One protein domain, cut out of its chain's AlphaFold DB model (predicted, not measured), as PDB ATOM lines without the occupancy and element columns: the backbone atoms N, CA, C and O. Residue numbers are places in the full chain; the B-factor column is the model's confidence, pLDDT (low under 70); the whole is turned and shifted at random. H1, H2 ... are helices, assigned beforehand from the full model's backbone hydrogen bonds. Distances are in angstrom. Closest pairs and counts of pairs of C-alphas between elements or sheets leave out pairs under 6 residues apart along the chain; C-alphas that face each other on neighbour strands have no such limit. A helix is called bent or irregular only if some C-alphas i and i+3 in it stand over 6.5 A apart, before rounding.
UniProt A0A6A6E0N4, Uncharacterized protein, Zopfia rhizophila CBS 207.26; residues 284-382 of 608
ATOM      1  N   TYR A 284     245.422 118.948 135.509       81.81
ATOM      2  CA  TYR A 284     245.283 120.329 135.995       81.81
ATOM      3  C   TYR A 284     244.809 121.300 134.906       81.81
ATOM      4  O   TYR A 284     244.144 122.288 135.210       81.81
ATOM      5  N   GLY A 285     245.090 121.009 133.633       83.50
ATOM      6  CA  GLY A 285     244.566 121.777 132.498       83.50
ATOM      7  C   GLY A 285     243.148 121.380 132.066       83.50
ATOM      8  O   GLY A 285     242.546 122.066 131.233       83.50
ATOM      9  N   LEU A 286     242.622 120.272 132.598       85.81
ATOM     10  CA  LEU A 286     241.389 119.628 132.136       85.81
ATOM     11  C   LEU A 286     240.211 119.839 133.087       85.81
ATOM     12  O   LEU A 286     239.066 119.814 132.645       85.81
ATOM     13  N   PHE A 287     240.482 120.088 134.368       84.94
ATOM     14  CA  PHE A 287     239.464 120.243 135.399       84.94
ATOM     15  C   PHE A 287     239.560 121.593 136.102       84.94
ATOM     16  O   PHE A 287     240.641 122.109 136.370       84.94
ATOM     17  N   ASN A 288     238.397 122.161 136.430       82.81
ATOM     18  CA  ASN A 288     238.293 123.375 137.231       82.81
ATOM     19  C   ASN A 288     237.715 123.021 138.614       82.81
ATOM     20  O   ASN A 288     236.651 122.396 138.654       82.81
ATOM     21  N   PRO A 289     238.354 123.432 139.729       74.69
ATOM     22  CA  PRO A 289     237.870 123.160 141.087       74.69
ATOM     23  C   PRO A 289     236.547 123.871 141.421       74.69
ATOM     24  O   PRO A 289     235.819 123.443 142.311       74.69
ATOM     25  N   LYS A 290     236.195 124.933 140.685       77.69
ATOM     26  CA  LYS A 290     234.904 125.633 140.758       77.69
ATOM     27  C   LYS A 290     234.147 125.451 139.436       77.69
ATOM     28  O   LYS A 290     233.930 126.423 138.707       77.69
ATOM     29  N   PRO A 291     233.708 124.226 139.092       77.00
ATOM     30  CA  PRO A 291     233.088 123.936 137.801       77.00
ATOM     31  C   PRO A 291     231.648 124.445 137.711       77.00
ATOM     32  O   PRO A 291     230.919 124.062 136.807       77.00
ATOM     33  N   HIS A 292     231.212 125.275 138.660       78.06
ATOM     34  CA  HIS A 292     229.811 125.605 138.822       78.06
ATOM     35  C   HIS A 292     229.242 126.279 137.583       78.06
ATOM     36  O   HIS A 292     228.137 125.949 137.186       78.06
ATOM     37  N   SER A 293     229.976 127.174 136.921       81.31
ATOM     38  CA  SER A 293     229.392 127.886 135.786       81.31
ATOM     39  C   SER A 293     229.197 126.977 134.570       81.31
ATOM     40  O   SER A 293     230.087 126.217 134.186       81.31
ATOM     41  N   TYR A 294     228.042 127.103 133.914       76.69
ATOM     42  CA  TYR A 294     227.741 126.348 132.694       76.69
ATOM     43  C   TYR A 294     228.789 126.590 131.595       76.69
ATOM     44  O   TYR A 294     229.216 125.665 130.908       76.69
ATOM     45  N   GLN A 295     229.275 127.829 131.483       80.25
ATOM     46  CA  GLN A 295     230.336 128.197 130.547       80.25
ATOM     47  C   GLN A 295     231.660 127.484 130.864       80.25
ATOM     48  O   GLN A 295     232.340 127.020 129.951       80.25
ATOM     49  N   THR A 296     232.010 127.379 132.148       84.25
ATOM     50  CA  THR A 296     233.187 126.633 132.607       84.25
ATOM     51  C   THR A 296     233.044 125.160 132.234       84.25
ATOM     52  O   THR A 296     233.949 124.601 131.628       84.25
ATOM     53  N   MET A 297     231.891 124.539 132.497       82.81
ATOM     54  CA  MET A 297     231.659 123.138 132.123       82.81
ATOM     55  C   MET A 297     231.840 122.905 130.617       82.81
ATOM     56  O   MET A 297     232.615 122.033 130.231       82.81
ATOM     57  N   LEU A 298     231.238 123.734 129.760       81.44
ATOM     58  CA  LEU A 298     231.397 123.611 128.304       81.44
ATOM     59  C   LEU A 298     232.851 123.743 127.829       81.44
ATOM     60  O   LEU A 298     233.228 123.151 126.822       81.44
ATOM     61  N   GLN A 299     233.670 124.527 128.532       86.19
ATOM     62  CA  GLN A 299     235.073 124.723 128.179       86.19
ATOM     63  C   GLN A 299     235.951 123.517 128.546       86.19
ATOM     64  O   GLN A 299     236.892 123.203 127.813       86.19
ATOM     65  N   PHE A 300     235.678 122.875 129.686       87.38
ATOM     66  CA  PHE A 300     236.559 121.863 130.279       87.38
ATOM     67  C   PHE A 300     236.108 120.420 129.999       87.38
ATOM     68  O   PHE A 300     236.951 119.575 129.697       87.38
ATOM     69  N   LEU A 301     234.798 120.134 130.009       87.88
ATOM     70  CA  LEU A 301     234.272 118.767 129.867       87.88
ATOM     71  C   LEU A 301     234.681 118.061 128.557       87.88
ATOM     72  O   LEU A 301     235.053 116.893 128.644       87.88
ATOM     73  N   PRO A 302     234.705 118.706 127.368       90.56
ATOM     74  CA  PRO A 302     235.126 118.019 126.143       90.56
ATOM     75  C   PRO A 302     236.566 117.497 126.214       90.56
ATOM     76  O   PRO A 302     236.858 116.395 125.757       90.56
ATOM     77  N   LYS A 303     237.471 118.276 126.818       88.94
ATOM     78  CA  LYS A 303     238.879 117.891 126.968       88.94
ATOM     79  C   LYS A 303     239.051 116.809 128.029       88.94
ATOM     80  O   LYS A 303     239.851 115.901 127.838       88.94
ATOM     81  N   ALA A 304     238.287 116.901 129.118       88.62
ATOM     82  CA  ALA A 304     238.242 115.856 130.129       88.62
ATOM     83  C   ALA A 304     237.771 114.527 129.520       88.62
ATOM     84  O   ALA A 304     238.421 113.515 129.717       88.62
ATOM     85  N   LEU A 305     236.704 114.514 128.713       91.50
ATOM     86  CA  LEU A 305     236.228 113.286 128.062       91.50
ATOM     87  C   LEU A 305     237.302 112.624 127.193       91.50
ATOM     88  O   LEU A 305     237.490 111.415 127.293       91.50
ATOM     89  N   GLN A 306     238.048 113.413 126.415       89.62
ATOM     90  CA  GLN A 306     239.150 112.907 125.589       89.62
ATOM     91  C   GLN A 306     240.262 112.255 126.423       89.62
ATOM     92  O   GLN A 306     240.827 111.247 126.011       89.62
ATOM     93  N   SER A 307     240.574 112.774 127.615       87.75
ATOM     94  CA  SER A 307     241.626 112.183 128.453       87.75
ATOM     95  C   SER A 307     241.216 110.859 129.103       87.75
ATOM     96  O   SER A 307     242.087 110.088 129.498       87.75
ATOM     97  N   PHE A 308     239.915 110.558 129.188       86.94
ATOM     98  CA  PHE A 308     239.429 109.245 129.621       86.94
ATOM     99  C   PHE A 308     239.520 108.170 128.530       86.94
ATOM    100  O   PHE A 308     239.404 106.994 128.867       86.94
ATOM    101  N   GLU A 309     239.748 108.529 127.262       83.81
ATOM    102  CA  GLU A 309     239.876 107.569 126.149       83.81
ATOM    103  C   GLU A 309     241.230 106.826 126.151       83.81
ATOM    104  O   GLU A 309     241.387 105.823 125.458       83.81
ATOM    105  N   GLY A 310     242.204 107.274 126.955       78.69
ATOM    106  CA  GLY A 310     243.488 106.593 127.157       78.69
ATOM    107  C   GLY A 310     243.454 105.463 128.202       78.69
ATOM    108  O   GLY A 310     242.441 105.215 128.861       78.69
ATOM    109  N   ASN A 311     244.597 104.794 128.399       70.38
ATOM    110  CA  ASN A 311     244.820 103.880 129.528       70.38
ATOM    111  C   ASN A 311     244.949 104.687 130.831       70.38
ATOM    112  O   ASN A 311     246.050 104.980 131.288       70.38
ATOM    113  N   VAL A 312     243.814 105.088 131.401       77.12
ATOM    114  CA  VAL A 312     243.745 105.668 132.748       77.12
ATOM    115  C   VAL A 312     243.713 104.529 133.765       77.12
ATOM    116  O   VAL A 312     242.994 103.549 133.557       77.12
ATOM    117  N   GLU A 313     244.487 104.660 134.845       83.06
ATOM    118  CA  GLU A 313     244.464 103.731 135.981       83.06
ATOM    119  C   GLU A 313     243.035 103.555 136.520       83.06
ATOM    120  O   GLU A 313     242.259 104.512 136.594       83.06
ATOM    121  N   GLU A 314     242.669 102.322 136.877       86.81
ATOM    122  CA  GLU A 314     241.400 102.061 137.552       86.81
ATOM    123  C   GLU A 314     241.452 102.593 138.985       86.81
ATOM    124  O   GLU A 314     242.425 102.379 139.709       86.81
ATOM    125  N   TRP A 315     240.384 103.276 139.393       89.06
ATOM    126  CA  TRP A 315     240.206 103.745 140.764       89.06
ATOM    127  C   TRP A 315     239.222 102.836 141.481       89.06
ATOM    128  O   TRP A 315     238.132 102.567 140.973       89.06
ATOM    129  N   ASN A 316     239.582 102.415 142.682       81.94
ATOM    130  CA  ASN A 316     238.699 101.679 143.577       81.94
ATOM    131  C   ASN A 316     237.981 102.636 144.534       81.94
ATOM    132  O   ASN A 316     236.850 102.375 144.945       81.94
ATOM    133  N   TYR A 317     238.611 103.774 144.854       79.06
ATOM    134  CA  TYR A 317     238.108 104.722 145.850       79.06
ATOM    135  C   TYR A 317     238.190 106.181 145.379       79.06
ATOM    136  O   TYR A 317     239.171 106.558 144.738       79.06
ATOM    137  N   PRO A 318     237.248 107.062 145.777       82.75
ATOM    138  CA  PRO A 318     237.331 108.492 145.459       82.75
ATOM    139  C   PRO A 318     238.610 109.179 145.965       82.75
ATOM    140  O   PRO A 318     239.054 110.172 145.398       82.75
ATOM    141  N   SER A 319     239.239 108.651 147.022       78.25
ATOM    142  CA  SER A 319     240.523 109.150 147.535       78.25
ATOM    143  C   SER A 319     241.714 108.872 146.614       78.25
ATOM    144  O   SER A 319     242.780 109.444 146.826       78.25
ATOM    145  N   GLU A 320     241.556 107.978 145.636       84.44
ATOM    146  CA  GLU A 320     242.570 107.665 144.622       84.44
ATOM    147  C   GLU A 320     242.466 108.582 143.400       84.44
ATOM    148  O   GLU A 320     243.326 108.536 142.521       84.44
ATOM    149  N   PHE A 321     241.439 109.439 143.335       87.56
ATOM    150  CA  PHE A 321     241.308 110.394 142.246       87.56
ATOM    151  C   PHE A 321     242.538 111.304 142.164       87.56
ATOM    152  O   PHE A 321     242.990 111.833 143.187       87.56
ATOM    153  N   PRO A 322     243.032 111.581 140.943       88.88
ATOM    154  CA  PRO A 322     243.923 112.702 140.713       88.88
ATOM    155  C   PRO A 322     243.342 113.973 141.336       88.88
ATOM    156  O   PRO A 322     242.152 114.255 141.178       88.88
ATOM    157  N   GLU A 323     244.181 114.762 142.008       82.75
ATOM    158  CA  GLU A 323     243.744 115.949 142.756       82.75
ATOM    159  C   GLU A 323     242.807 116.879 141.950       82.75
ATOM    160  O   GLU A 323     241.778 117.281 142.495       82.75
ATOM    161  N   PRO A 324     243.034 117.168 140.648       87.75
ATOM    162  CA  PRO A 324     242.107 117.997 139.869       87.75
ATOM    163  C   PRO A 324     240.707 117.388 139.712       87.75
ATOM    164  O   PRO A 324     239.714 118.117 139.749       87.75
ATOM    165  N   ILE A 325     240.615 116.060 139.580       88.94
ATOM    166  CA  ILE A 325     239.342 115.335 139.511       88.94
ATOM    167  C   ILE A 325     238.666 115.362 140.877       88.94
ATOM    168  O   ILE A 325     237.481 115.669 140.952       88.94
ATOM    169  N   LEU A 326     239.411 115.121 141.962       84.62
ATOM    170  CA  LEU A 326     238.875 115.185 143.322       84.62
ATOM    171  C   LEU A 326     238.318 116.577 143.651       84.62
ATOM    172  O   LEU A 326     237.248 116.698 144.247       84.62
ATOM    173  N   GLN A 327     239.022 117.637 143.254       80.69
ATOM    174  CA  GLN A 327     238.573 119.014 143.458       80.69
ATOM    175  C   GLN A 327     237.351 119.354 142.605       80.69
ATOM    176  O   GLN A 327     236.389 119.924 143.120       80.69
ATOM    177  N   TRP A 328     237.339 118.956 141.330       87.94
ATOM    178  CA  TRP A 328     236.147 119.070 140.491       87.94
ATOM    179  C   TRP A 328     234.960 118.334 141.114       87.94
ATOM    180  O   TRP A 328     233.881 118.905 141.244       87.94
ATOM    181  N   PHE A 329     235.180 117.103 141.571       86.25
ATOM    182  CA  PHE A 329     234.180 116.243 142.186       86.25
ATOM    183  C   PHE A 329     233.584 116.880 143.451       86.25
ATOM    184  O   PHE A 329     232.364 116.995 143.575       86.25
ATOM    185  N   LYS A 330     234.429 117.427 144.336       80.50
ATOM    186  CA  LYS A 330     233.997 118.237 145.492       80.50
ATOM    187  C   LYS A 330     233.196 119.471 145.063       80.50
ATOM    188  O   LYS A 330     232.165 119.774 145.664       80.50
ATOM    189  N   GLY A 331     233.621 120.153 144.001       82.44
ATOM    190  CA  GLY A 331     232.897 121.280 143.407       82.44
ATOM    191  C   GLY A 331     231.528 120.894 142.826       82.44
ATOM    192  O   GLY A 331     230.597 121.698 142.828       82.44
ATOM    193  N   GLN A 332     231.335 119.648 142.393       86.88
ATOM    194  CA  GLN A 332     230.039 119.161 141.908       86.88
ATOM    195  C   GLN A 332     229.038 118.863 143.034       86.88
ATOM    196  O   GLN A 332     227.879 118.572 142.729       86.88
ATOM    197  N   ARG A 333     229.417 118.981 144.320       85.00
ATOM    198  CA  ARG A 333     228.546 118.635 145.460       85.00
ATOM    199  C   ARG A 333     227.158 119.262 145.359       85.00
ATOM    200  O   ARG A 333     226.156 118.576 145.456       85.00
ATOM    201  N   HIS A 334     227.091 120.563 145.099       81.69
ATOM    202  CA  HIS A 334     225.816 121.281 145.025       81.69
ATOM    203  C   HIS A 334     225.122 121.177 143.662       81.69
ATOM    204  O   HIS A 334     224.039 121.722 143.497       81.69
ATOM    205  N   ILE A 335     225.739 120.528 142.677       85.44
ATOM    206  CA  ILE A 335     225.232 120.442 141.305       85.44
ATOM    207  C   ILE A 335     224.653 119.053 141.048       85.44
ATOM    208  O   ILE A 335     223.499 118.921 140.647       85.44
ATOM    209  N   LEU A 336     225.464 118.032 141.314       87.44
ATOM    210  CA  LEU A 336     225.164 116.630 141.066       87.44
ATOM    211  C   LEU A 336     224.772 115.886 142.341       87.44
ATOM    212  O   LEU A 336     223.845 115.089 142.316       87.44
ATOM    213  N   PHE A 337     225.430 116.173 143.461       86.56
ATOM    214  CA  PHE A 337     225.291 115.417 144.713       86.56
ATOM    215  C   PHE A 337     224.465 116.173 145.761       86.56
ATOM    216  O   PHE A 337     224.720 116.070 146.956       86.56
ATOM    217  N   HIS A 338     223.509 116.994 145.321       82.50
ATOM    218  CA  HIS A 338     222.775 117.897 146.214       82.50
ATOM    219  C   HIS A 338     221.863 117.151 147.206       82.50
ATOM    220  O   HIS A 338     221.631 117.670 148.294       82.50
ATOM    221  N   ASP A 339     221.420 115.941 146.851       80.75
ATOM    222  CA  ASP A 339     220.639 115.039 147.713       80.75
ATOM    223  C   ASP A 339     221.508 114.046 148.501       80.75
ATOM    224  O   ASP A 339     220.994 113.273 149.306       80.75
ATOM    225  N   CYS A 340     222.821 114.028 148.260       78.94
ATOM    226  CA  CYS A 340     223.729 113.079 148.891       78.94
ATOM    227  C   CYS A 340     224.268 113.654 150.205       78.94
ATOM    228  O   CYS A 340     224.790 114.775 150.261       78.94
ATOM    229  N   SER A 341     224.173 112.868 151.277       65.81
ATOM    230  CA  SER A 341     224.762 113.212 152.575       65.81
ATOM    231  C   SER A 341     226.285 113.061 152.574       65.81
ATOM    232  O   SER A 341     226.982 113.849 153.218       65.81
ATOM    233  N   SER A 342     226.791 112.084 151.821       70.69
ATOM    234  CA  SER A 342     228.202 111.728 151.671       70.69
ATOM    235  C   SER A 342     228.661 111.899 150.214       70.69
ATOM    236  O   SER A 342     227.906 112.322 149.341       70.69
ATOM    237  N   LEU A 343     229.953 111.697 149.971       75.25
ATOM    238  CA  LEU A 343     230.558 111.699 148.637       75.25
ATOM    239  C   LEU A 343     231.344 110.393 148.460       75.25
ATOM    240  O   LEU A 343     232.549 110.412 148.203       75.25
ATOM    241  N   ASP A 344     230.672 109.268 148.702       80.94
ATOM    242  CA  ASP A 344     231.248 107.930 148.578       80.94
ATOM    243  C   ASP A 344     230.916 107.271 147.224       80.94
ATOM    244  O   ASP A 344     230.282 107.864 146.347       80.94
ATOM    245  N   SER A 345     231.382 106.037 147.021       84.12
ATOM    246  CA  SER A 345     231.143 105.291 145.780       84.12
ATOM    247  C   SER A 345     229.659 104.974 145.538       84.12
ATOM    248  O   SER A 345     229.244 104.882 144.383       84.12
ATOM    249  N   THR A 346     228.851 104.842 146.593       86.19
ATOM    250  CA  THR A 346     227.406 104.577 146.503       86.19
ATOM    251  C   THR A 346     226.666 105.814 146.007       86.19
ATOM    252  O   THR A 346     225.814 105.718 145.121       86.19
ATOM    253  N   ASP A 347     227.035 106.990 146.518       87.75
ATOM    254  CA  ASP A 347     226.516 108.274 146.046       87.75
ATOM    255  C   ASP A 347     226.858 108.498 144.567       87.75
ATOM    256  O   ASP A 347     226.007 108.907 143.773       87.75
ATOM    257  N   ILE A 348     228.091 108.166 144.165       90.62
ATOM    258  CA  ILE A 348     228.537 108.228 142.764       90.62
ATOM    259  C   ILE A 348     227.704 107.306 141.879       90.62
ATOM    260  O   ILE A 348     227.232 107.744 140.829       90.62
ATOM    261  N   LEU A 349     227.480 106.064 142.311       91.06
ATOM    262  CA  LEU A 349     226.670 105.092 141.583       91.06
ATOM    263  C   LEU A 349     225.214 105.561 141.436       91.06
ATOM    264  O   LEU A 349     224.645 105.484 140.348       91.06
ATOM    265  N   SER A 350     224.628 106.104 142.504       90.25
ATOM    266  CA  SER A 350     223.272 106.663 142.497       90.25
ATOM    267  C   SER A 350     223.135 107.813 141.494       90.25
ATOM    268  O   SER A 350     222.243 107.811 140.638       90.25
ATOM    269  N   VAL A 351     224.067 108.772 141.526       90.88
ATOM    270  CA  VAL A 351     224.093 109.887 140.568       90.88
ATOM    271  C   VAL A 351     224.320 109.392 139.144       90.88
ATOM    272  O   VAL A 351     223.643 109.861 138.228       90.88
ATOM    273  N   TYR A 352     225.227 108.435 138.949       92.81
ATOM    274  CA  TYR A 352     225.476 107.817 137.655       92.81
ATOM    275  C   TYR A 352     224.201 107.187 137.085       92.81
ATOM    276  O   TYR A 352     223.817 107.518 135.968       92.81
ATOM    277  N   HIS A 353     223.488 106.360 137.853       91.12
ATOM    278  CA  HIS A 353     222.239 105.743 137.400       91.12
ATOM    279  C   HIS A 353     221.150 106.769 137.078       91.12
ATOM    280  O   HIS A 353     220.415 106.601 136.106       91.12
ATOM    281  N   ARG A 354     221.066 107.856 137.853       89.81
ATOM    282  CA  ARG A 354     220.109 108.940 137.602       89.81
ATOM    283  C   ARG A 354     220.389 109.680 136.294       89.81
ATOM    284  O   ARG A 354     219.450 110.053 135.595       89.81
ATOM    285  N   LEU A 355     221.660 109.924 135.974       89.31
ATOM    286  CA  LEU A 355     222.060 110.653 134.766       89.31
ATOM    287  C   LEU A 355     222.163 109.756 133.527       89.31
ATOM    288  O   LEU A 355     221.966 110.233 132.410       89.31
ATOM    289  N   CYS A 356     222.437 108.467 133.720       91.19
ATOM    290  CA  CYS A 356     222.675 107.484 132.668       91.19
ATOM    291  C   CYS A 356     221.669 106.315 132.752       91.19
ATOM    292  O   CYS A 356     222.083 105.167 132.879       91.19
ATOM    293  N   PRO A 357     220.345 106.540 132.655       83.88
ATOM    294  CA  PRO A 357     219.351 105.480 132.869       83.88
ATOM    295  C   PRO A 357     219.470 104.315 131.871       83.88
ATOM    296  O   PRO A 357     219.139 103.177 132.196       83.88
ATOM    297  N   SER A 358     219.994 104.571 130.668       81.81
ATOM    298  CA  SER A 358     220.184 103.555 129.627       81.81
ATOM    299  C   SER A 358     221.269 102.516 129.944       81.81
ATOM    300  O   SER A 358     221.334 101.510 129.248       81.81
ATOM    301  N   SER A 359     222.128 102.731 130.950       74.25
ATOM    302  CA  SER A 359     223.165 101.758 131.335       74.25
ATOM    303  C   SER A 359     222.682 100.705 132.338       74.25
ATOM    304  O   SER A 359     223.397  99.744 132.601       74.25
ATOM    305  N   ILE A 360     221.460 100.837 132.865       70.50
ATOM    306  CA  ILE A 360     220.888  99.919 133.865       70.50
ATOM    307  C   ILE A 360     220.544  98.544 133.257       70.50
ATOM    308  O   ILE A 360     220.461  97.554 133.972       70.50
ATOM    309  N   SER A 361     220.383  98.443 131.933       62.09
ATOM    310  CA  SER A 361     219.937  97.207 131.272       62.09
ATOM    311  C   SER A 361     220.984  96.088 131.185       62.09
ATOM    312  O   SER A 361     220.646  95.000 130.726       62.09
ATOM    313  N   ASP A 362     222.236  96.330 131.586       67.94
ATOM    314  CA  ASP A 362     223.322  95.341 131.529       67.94
ATOM    315  C   ASP A 362     223.730  94.900 132.950       67.94
ATOM    316  O   ASP A 362     224.808  95.212 133.449       67.94
ATOM    317  N   GLU A 363     222.835  94.175 133.635       64.88
ATOM    318  CA  GLU A 363     222.961  93.750 135.048       64.88
ATOM    319  C   GLU A 363     224.194  92.875 135.364       64.88
ATOM    320  O   GLU A 363     224.411  92.476 136.507       64.88
ATOM    321  N   ARG A 364     225.015  92.519 134.369       68.62
ATOM    322  CA  ARG A 364     226.061  91.498 134.528       68.62
ATOM    323  C   ARG A 364     227.387  92.028 135.072       68.62
ATOM    324  O   ARG A 364     228.204  91.205 135.485       68.62
ATOM    325  N   LYS A 365     227.627  93.346 135.086       81.25
ATOM    326  CA  LYS A 365     228.838  93.949 135.676       81.25
ATOM    327  C   LYS A 365     228.549  95.333 136.253       81.25
ATOM    328  O   LYS A 365     228.147  96.230 135.519       81.25
ATOM    329  N   SER A 366     228.820  95.518 137.544       83.81
ATOM    330  CA  SER A 366     228.827  96.853 138.150       83.81
ATOM    331  C   SER A 366     229.888  97.728 137.467       83.81
ATOM    332  O   SER A 366     231.004  97.243 137.252       83.81
ATOM    333  N   PRO A 367     229.571  98.986 137.111       90.75
ATOM    334  CA  PRO A 367     230.534  99.882 136.482       90.75
ATOM    335  C   PRO A 367     231.694 100.172 137.439       90.75
ATOM    336  O   PRO A 367     231.489 100.321 138.647       90.75
ATOM    337  N   SER A 368     232.913 100.280 136.904       92.31
ATOM    338  CA  SER A 368     234.053 100.738 137.704       92.31
ATOM    339  C   SER A 368     233.852 102.199 138.128       92.31
ATOM    340  O   SER A 368     233.085 102.944 137.510       92.31
ATOM    341  N   LEU A 369     234.576 102.661 139.152       90.50
ATOM    342  CA  LEU A 369     234.506 104.065 139.571       90.50
ATOM    343  C   LEU A 369     234.903 105.023 138.441       90.50
ATOM    344  O   LEU A 369     234.308 106.089 138.281       90.50
ATOM    345  N   ARG A 370     235.861 104.604 137.610       91.50
ATOM    346  CA  ARG A 370     236.252 105.311 136.392       91.50
ATOM    347  C   ARG A 370     235.081 105.430 135.415       91.50
ATOM    348  O   ARG A 370     234.810 106.536 134.946       91.50
ATOM    349  N   ASP A 371     234.382 104.332 135.131       91.81
ATOM    350  CA  ASP A 371     233.243 104.320 134.200       91.81
ATOM    351  C   ASP A 371     232.092 105.187 134.707       91.81
ATOM    352  O   ASP A 371     231.456 105.906 133.930       91.81
ATOM    353  N   MET A 372     231.855 105.164 136.022       94.25
ATOM    354  CA  MET A 372     230.856 106.012 136.657       94.25
ATOM    355  C   MET A 372     231.191 107.496 136.483       94.25
ATOM    356  O   MET A 372     230.356 108.263 136.004       94.25
ATOM    357  N   VAL A 373     232.422 107.908 136.807       92.00
ATOM    358  CA  VAL A 373     232.870 109.302 136.645       92.00
ATOM    359  C   VAL A 373     232.819 109.726 135.176       92.00
ATOM    360  O   VAL A 373     232.297 110.798 134.869       92.00
ATOM    361  N   TYR A 374     233.293 108.880 134.259       93.25
ATOM    362  CA  TYR A 374     233.228 109.144 132.823       93.25
ATOM    363  C   TYR A 374     231.787 109.346 132.344       93.25
ATOM    364  O   TYR A 374     231.491 110.334 131.669       93.25
ATOM    365  N   GLY A 375     230.873 108.448 132.720       93.19
ATOM    366  CA  GLY A 375     229.471 108.553 132.331       93.19
ATOM    367  C   GLY A 375     228.794 109.800 132.888       93.19
ATOM    368  O   GLY A 375     228.043 110.447 132.165       93.19
ATOM    369  N   ILE A 376     229.117 110.197 134.122       92.69
ATOM    370  CA  ILE A 376     228.632 111.451 134.715       92.69
ATOM    371  C   ILE A 376     229.120 112.662 133.905       92.69
ATOM    372  O   ILE A 376     228.309 113.502 133.513       92.69
ATOM    373  N   ILE A 377     230.423 112.746 133.613       91.69
ATOM    374  CA  ILE A 377     231.014 113.837 132.815       91.69
ATOM    375  C   ILE A 377     230.362 113.892 131.429       91.69
ATOM    376  O   ILE A 377     230.021 114.973 130.943       91.69
ATOM    377  N   LYS A 378     230.150 112.730 130.804       92.56
ATOM    378  CA  LYS A 378     229.516 112.617 129.491       92.56
ATOM    379  C   LYS A 378     228.064 113.082 129.524       92.56
ATOM    380  O   LYS A 378     227.672 113.896 128.697       92.56
ATOM    381  N   ALA A 379     227.290 112.647 130.515       91.06
ATOM    382  CA  ALA A 379     225.909 113.084 130.684       91.06
ATOM    383  C   ALA A 379     225.804 114.604 130.904       91.06
ATOM    384  O   ALA A 379     224.891 115.238 130.379       91.06
ATOM    385  N   GLN A 380     226.752 115.212 131.629       88.38
ATOM    386  CA  GLN A 380     226.816 116.671 131.774       88.38
ATOM    387  C   GLN A 380     227.176 117.381 130.465       88.38
ATOM    388  O   GLN A 380     226.615 118.435 130.175       88.38
ATOM    389  N   HIS A 381     228.097 116.820 129.680       89.38
ATOM    390  CA  HIS A 381     228.475 117.355 128.372       89.38
ATOM    391  C   HIS A 381     227.310 117.318 127.377       89.38
ATOM    392  O   HIS A 381     227.075 118.290 126.660       89.38
ATOM    393  N   ASP A 382     226.566 116.214 127.358       88.94
ATOM    394  CA  ASP A 382     225.461 115.991 126.425       88.94
ATOM    395  C   ASP A 382     224.173 116.720 126.850       88.94
ATOM    396  O   ASP A 382     223.189 116.758 126.104       88.94
TER     397      ASP A 382
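Overview. This is residues 284 to 382 of the 608 residues of an uncharacterized protein of Zopfia rhizophila CBS 207.26 (UniProt A0A6A6E0N4). The longest helix, H1, packs slanting on H4, and H3 packs on another side of H4, so that H4 makes the middle of a three-helix core. A fourth, short helix, H2, is set off from these three, and long links without a named element loop round the core between one helix and the next. The printed part has 99 residues with four named helices, H1, H2, H3 and H4 in that order along the chain, and no named strand. The class is all helix, though named elements hold 47 of the 99 residues, under half. The whole is compact, with a radius of gyration of the C-alphas of 12.8 A, and rounded, spanning 35 by 32 by 27 A.

Along the chain. H1, residues 294 to 307, is 20.3 A from first to last C-alpha and begins with C-alpha 294 at (227.741, 126.348, 132.694). H1 is irregular: its C-alphas 299 and 302 are 7.0 A apart. H4, residues 369 to 381, is 18.4 A long and ends with C-alpha 381 at (228.475, 117.355, 128.372). H3, residues 345 to 355, is 15.2 A long and begins with C-alpha 345 at (231.143, 105.291, 145.780). H2, residues 323 to 331, measures 12.1 A.

Arrangement. H1 touches H4, and their closest C-alphas, those of Leu 301 and His 381, are 6.2 A apart. The two run opposite ways at a steep tilt of 43 degrees, centre to centre 11.7 A. H3 touches H4, and their closest C-alphas, those of Tyr 352 and Ile 376, are 5.6 A apart. These two run the same way at a shallow tilt of 34 degrees, only just short of steep, centre to centre 9.9 A. H1 and H3 are apart. H2 touches no helix and is apart from H1, H3 and H4. In H2, H3 and H4 every O i to N i+4 pair is within hydrogen-bond range; in H1 it is 8 of 10.

Size, cuts and confidence. The C-alphas farthest apart, those of Gln 295 and Arg 364, are 37.2 A from each other. The printed part has no cut. The three links are long: residues 308 to 322, 332 to 344 and 356 to 368. The C-alphas of residues 356 to 368 lie 11 to 22 A from the mean of all C-alphas. The mean pLDDT of the printed part is 84.2, and residue 341 and residues 361 to 364 are under 70.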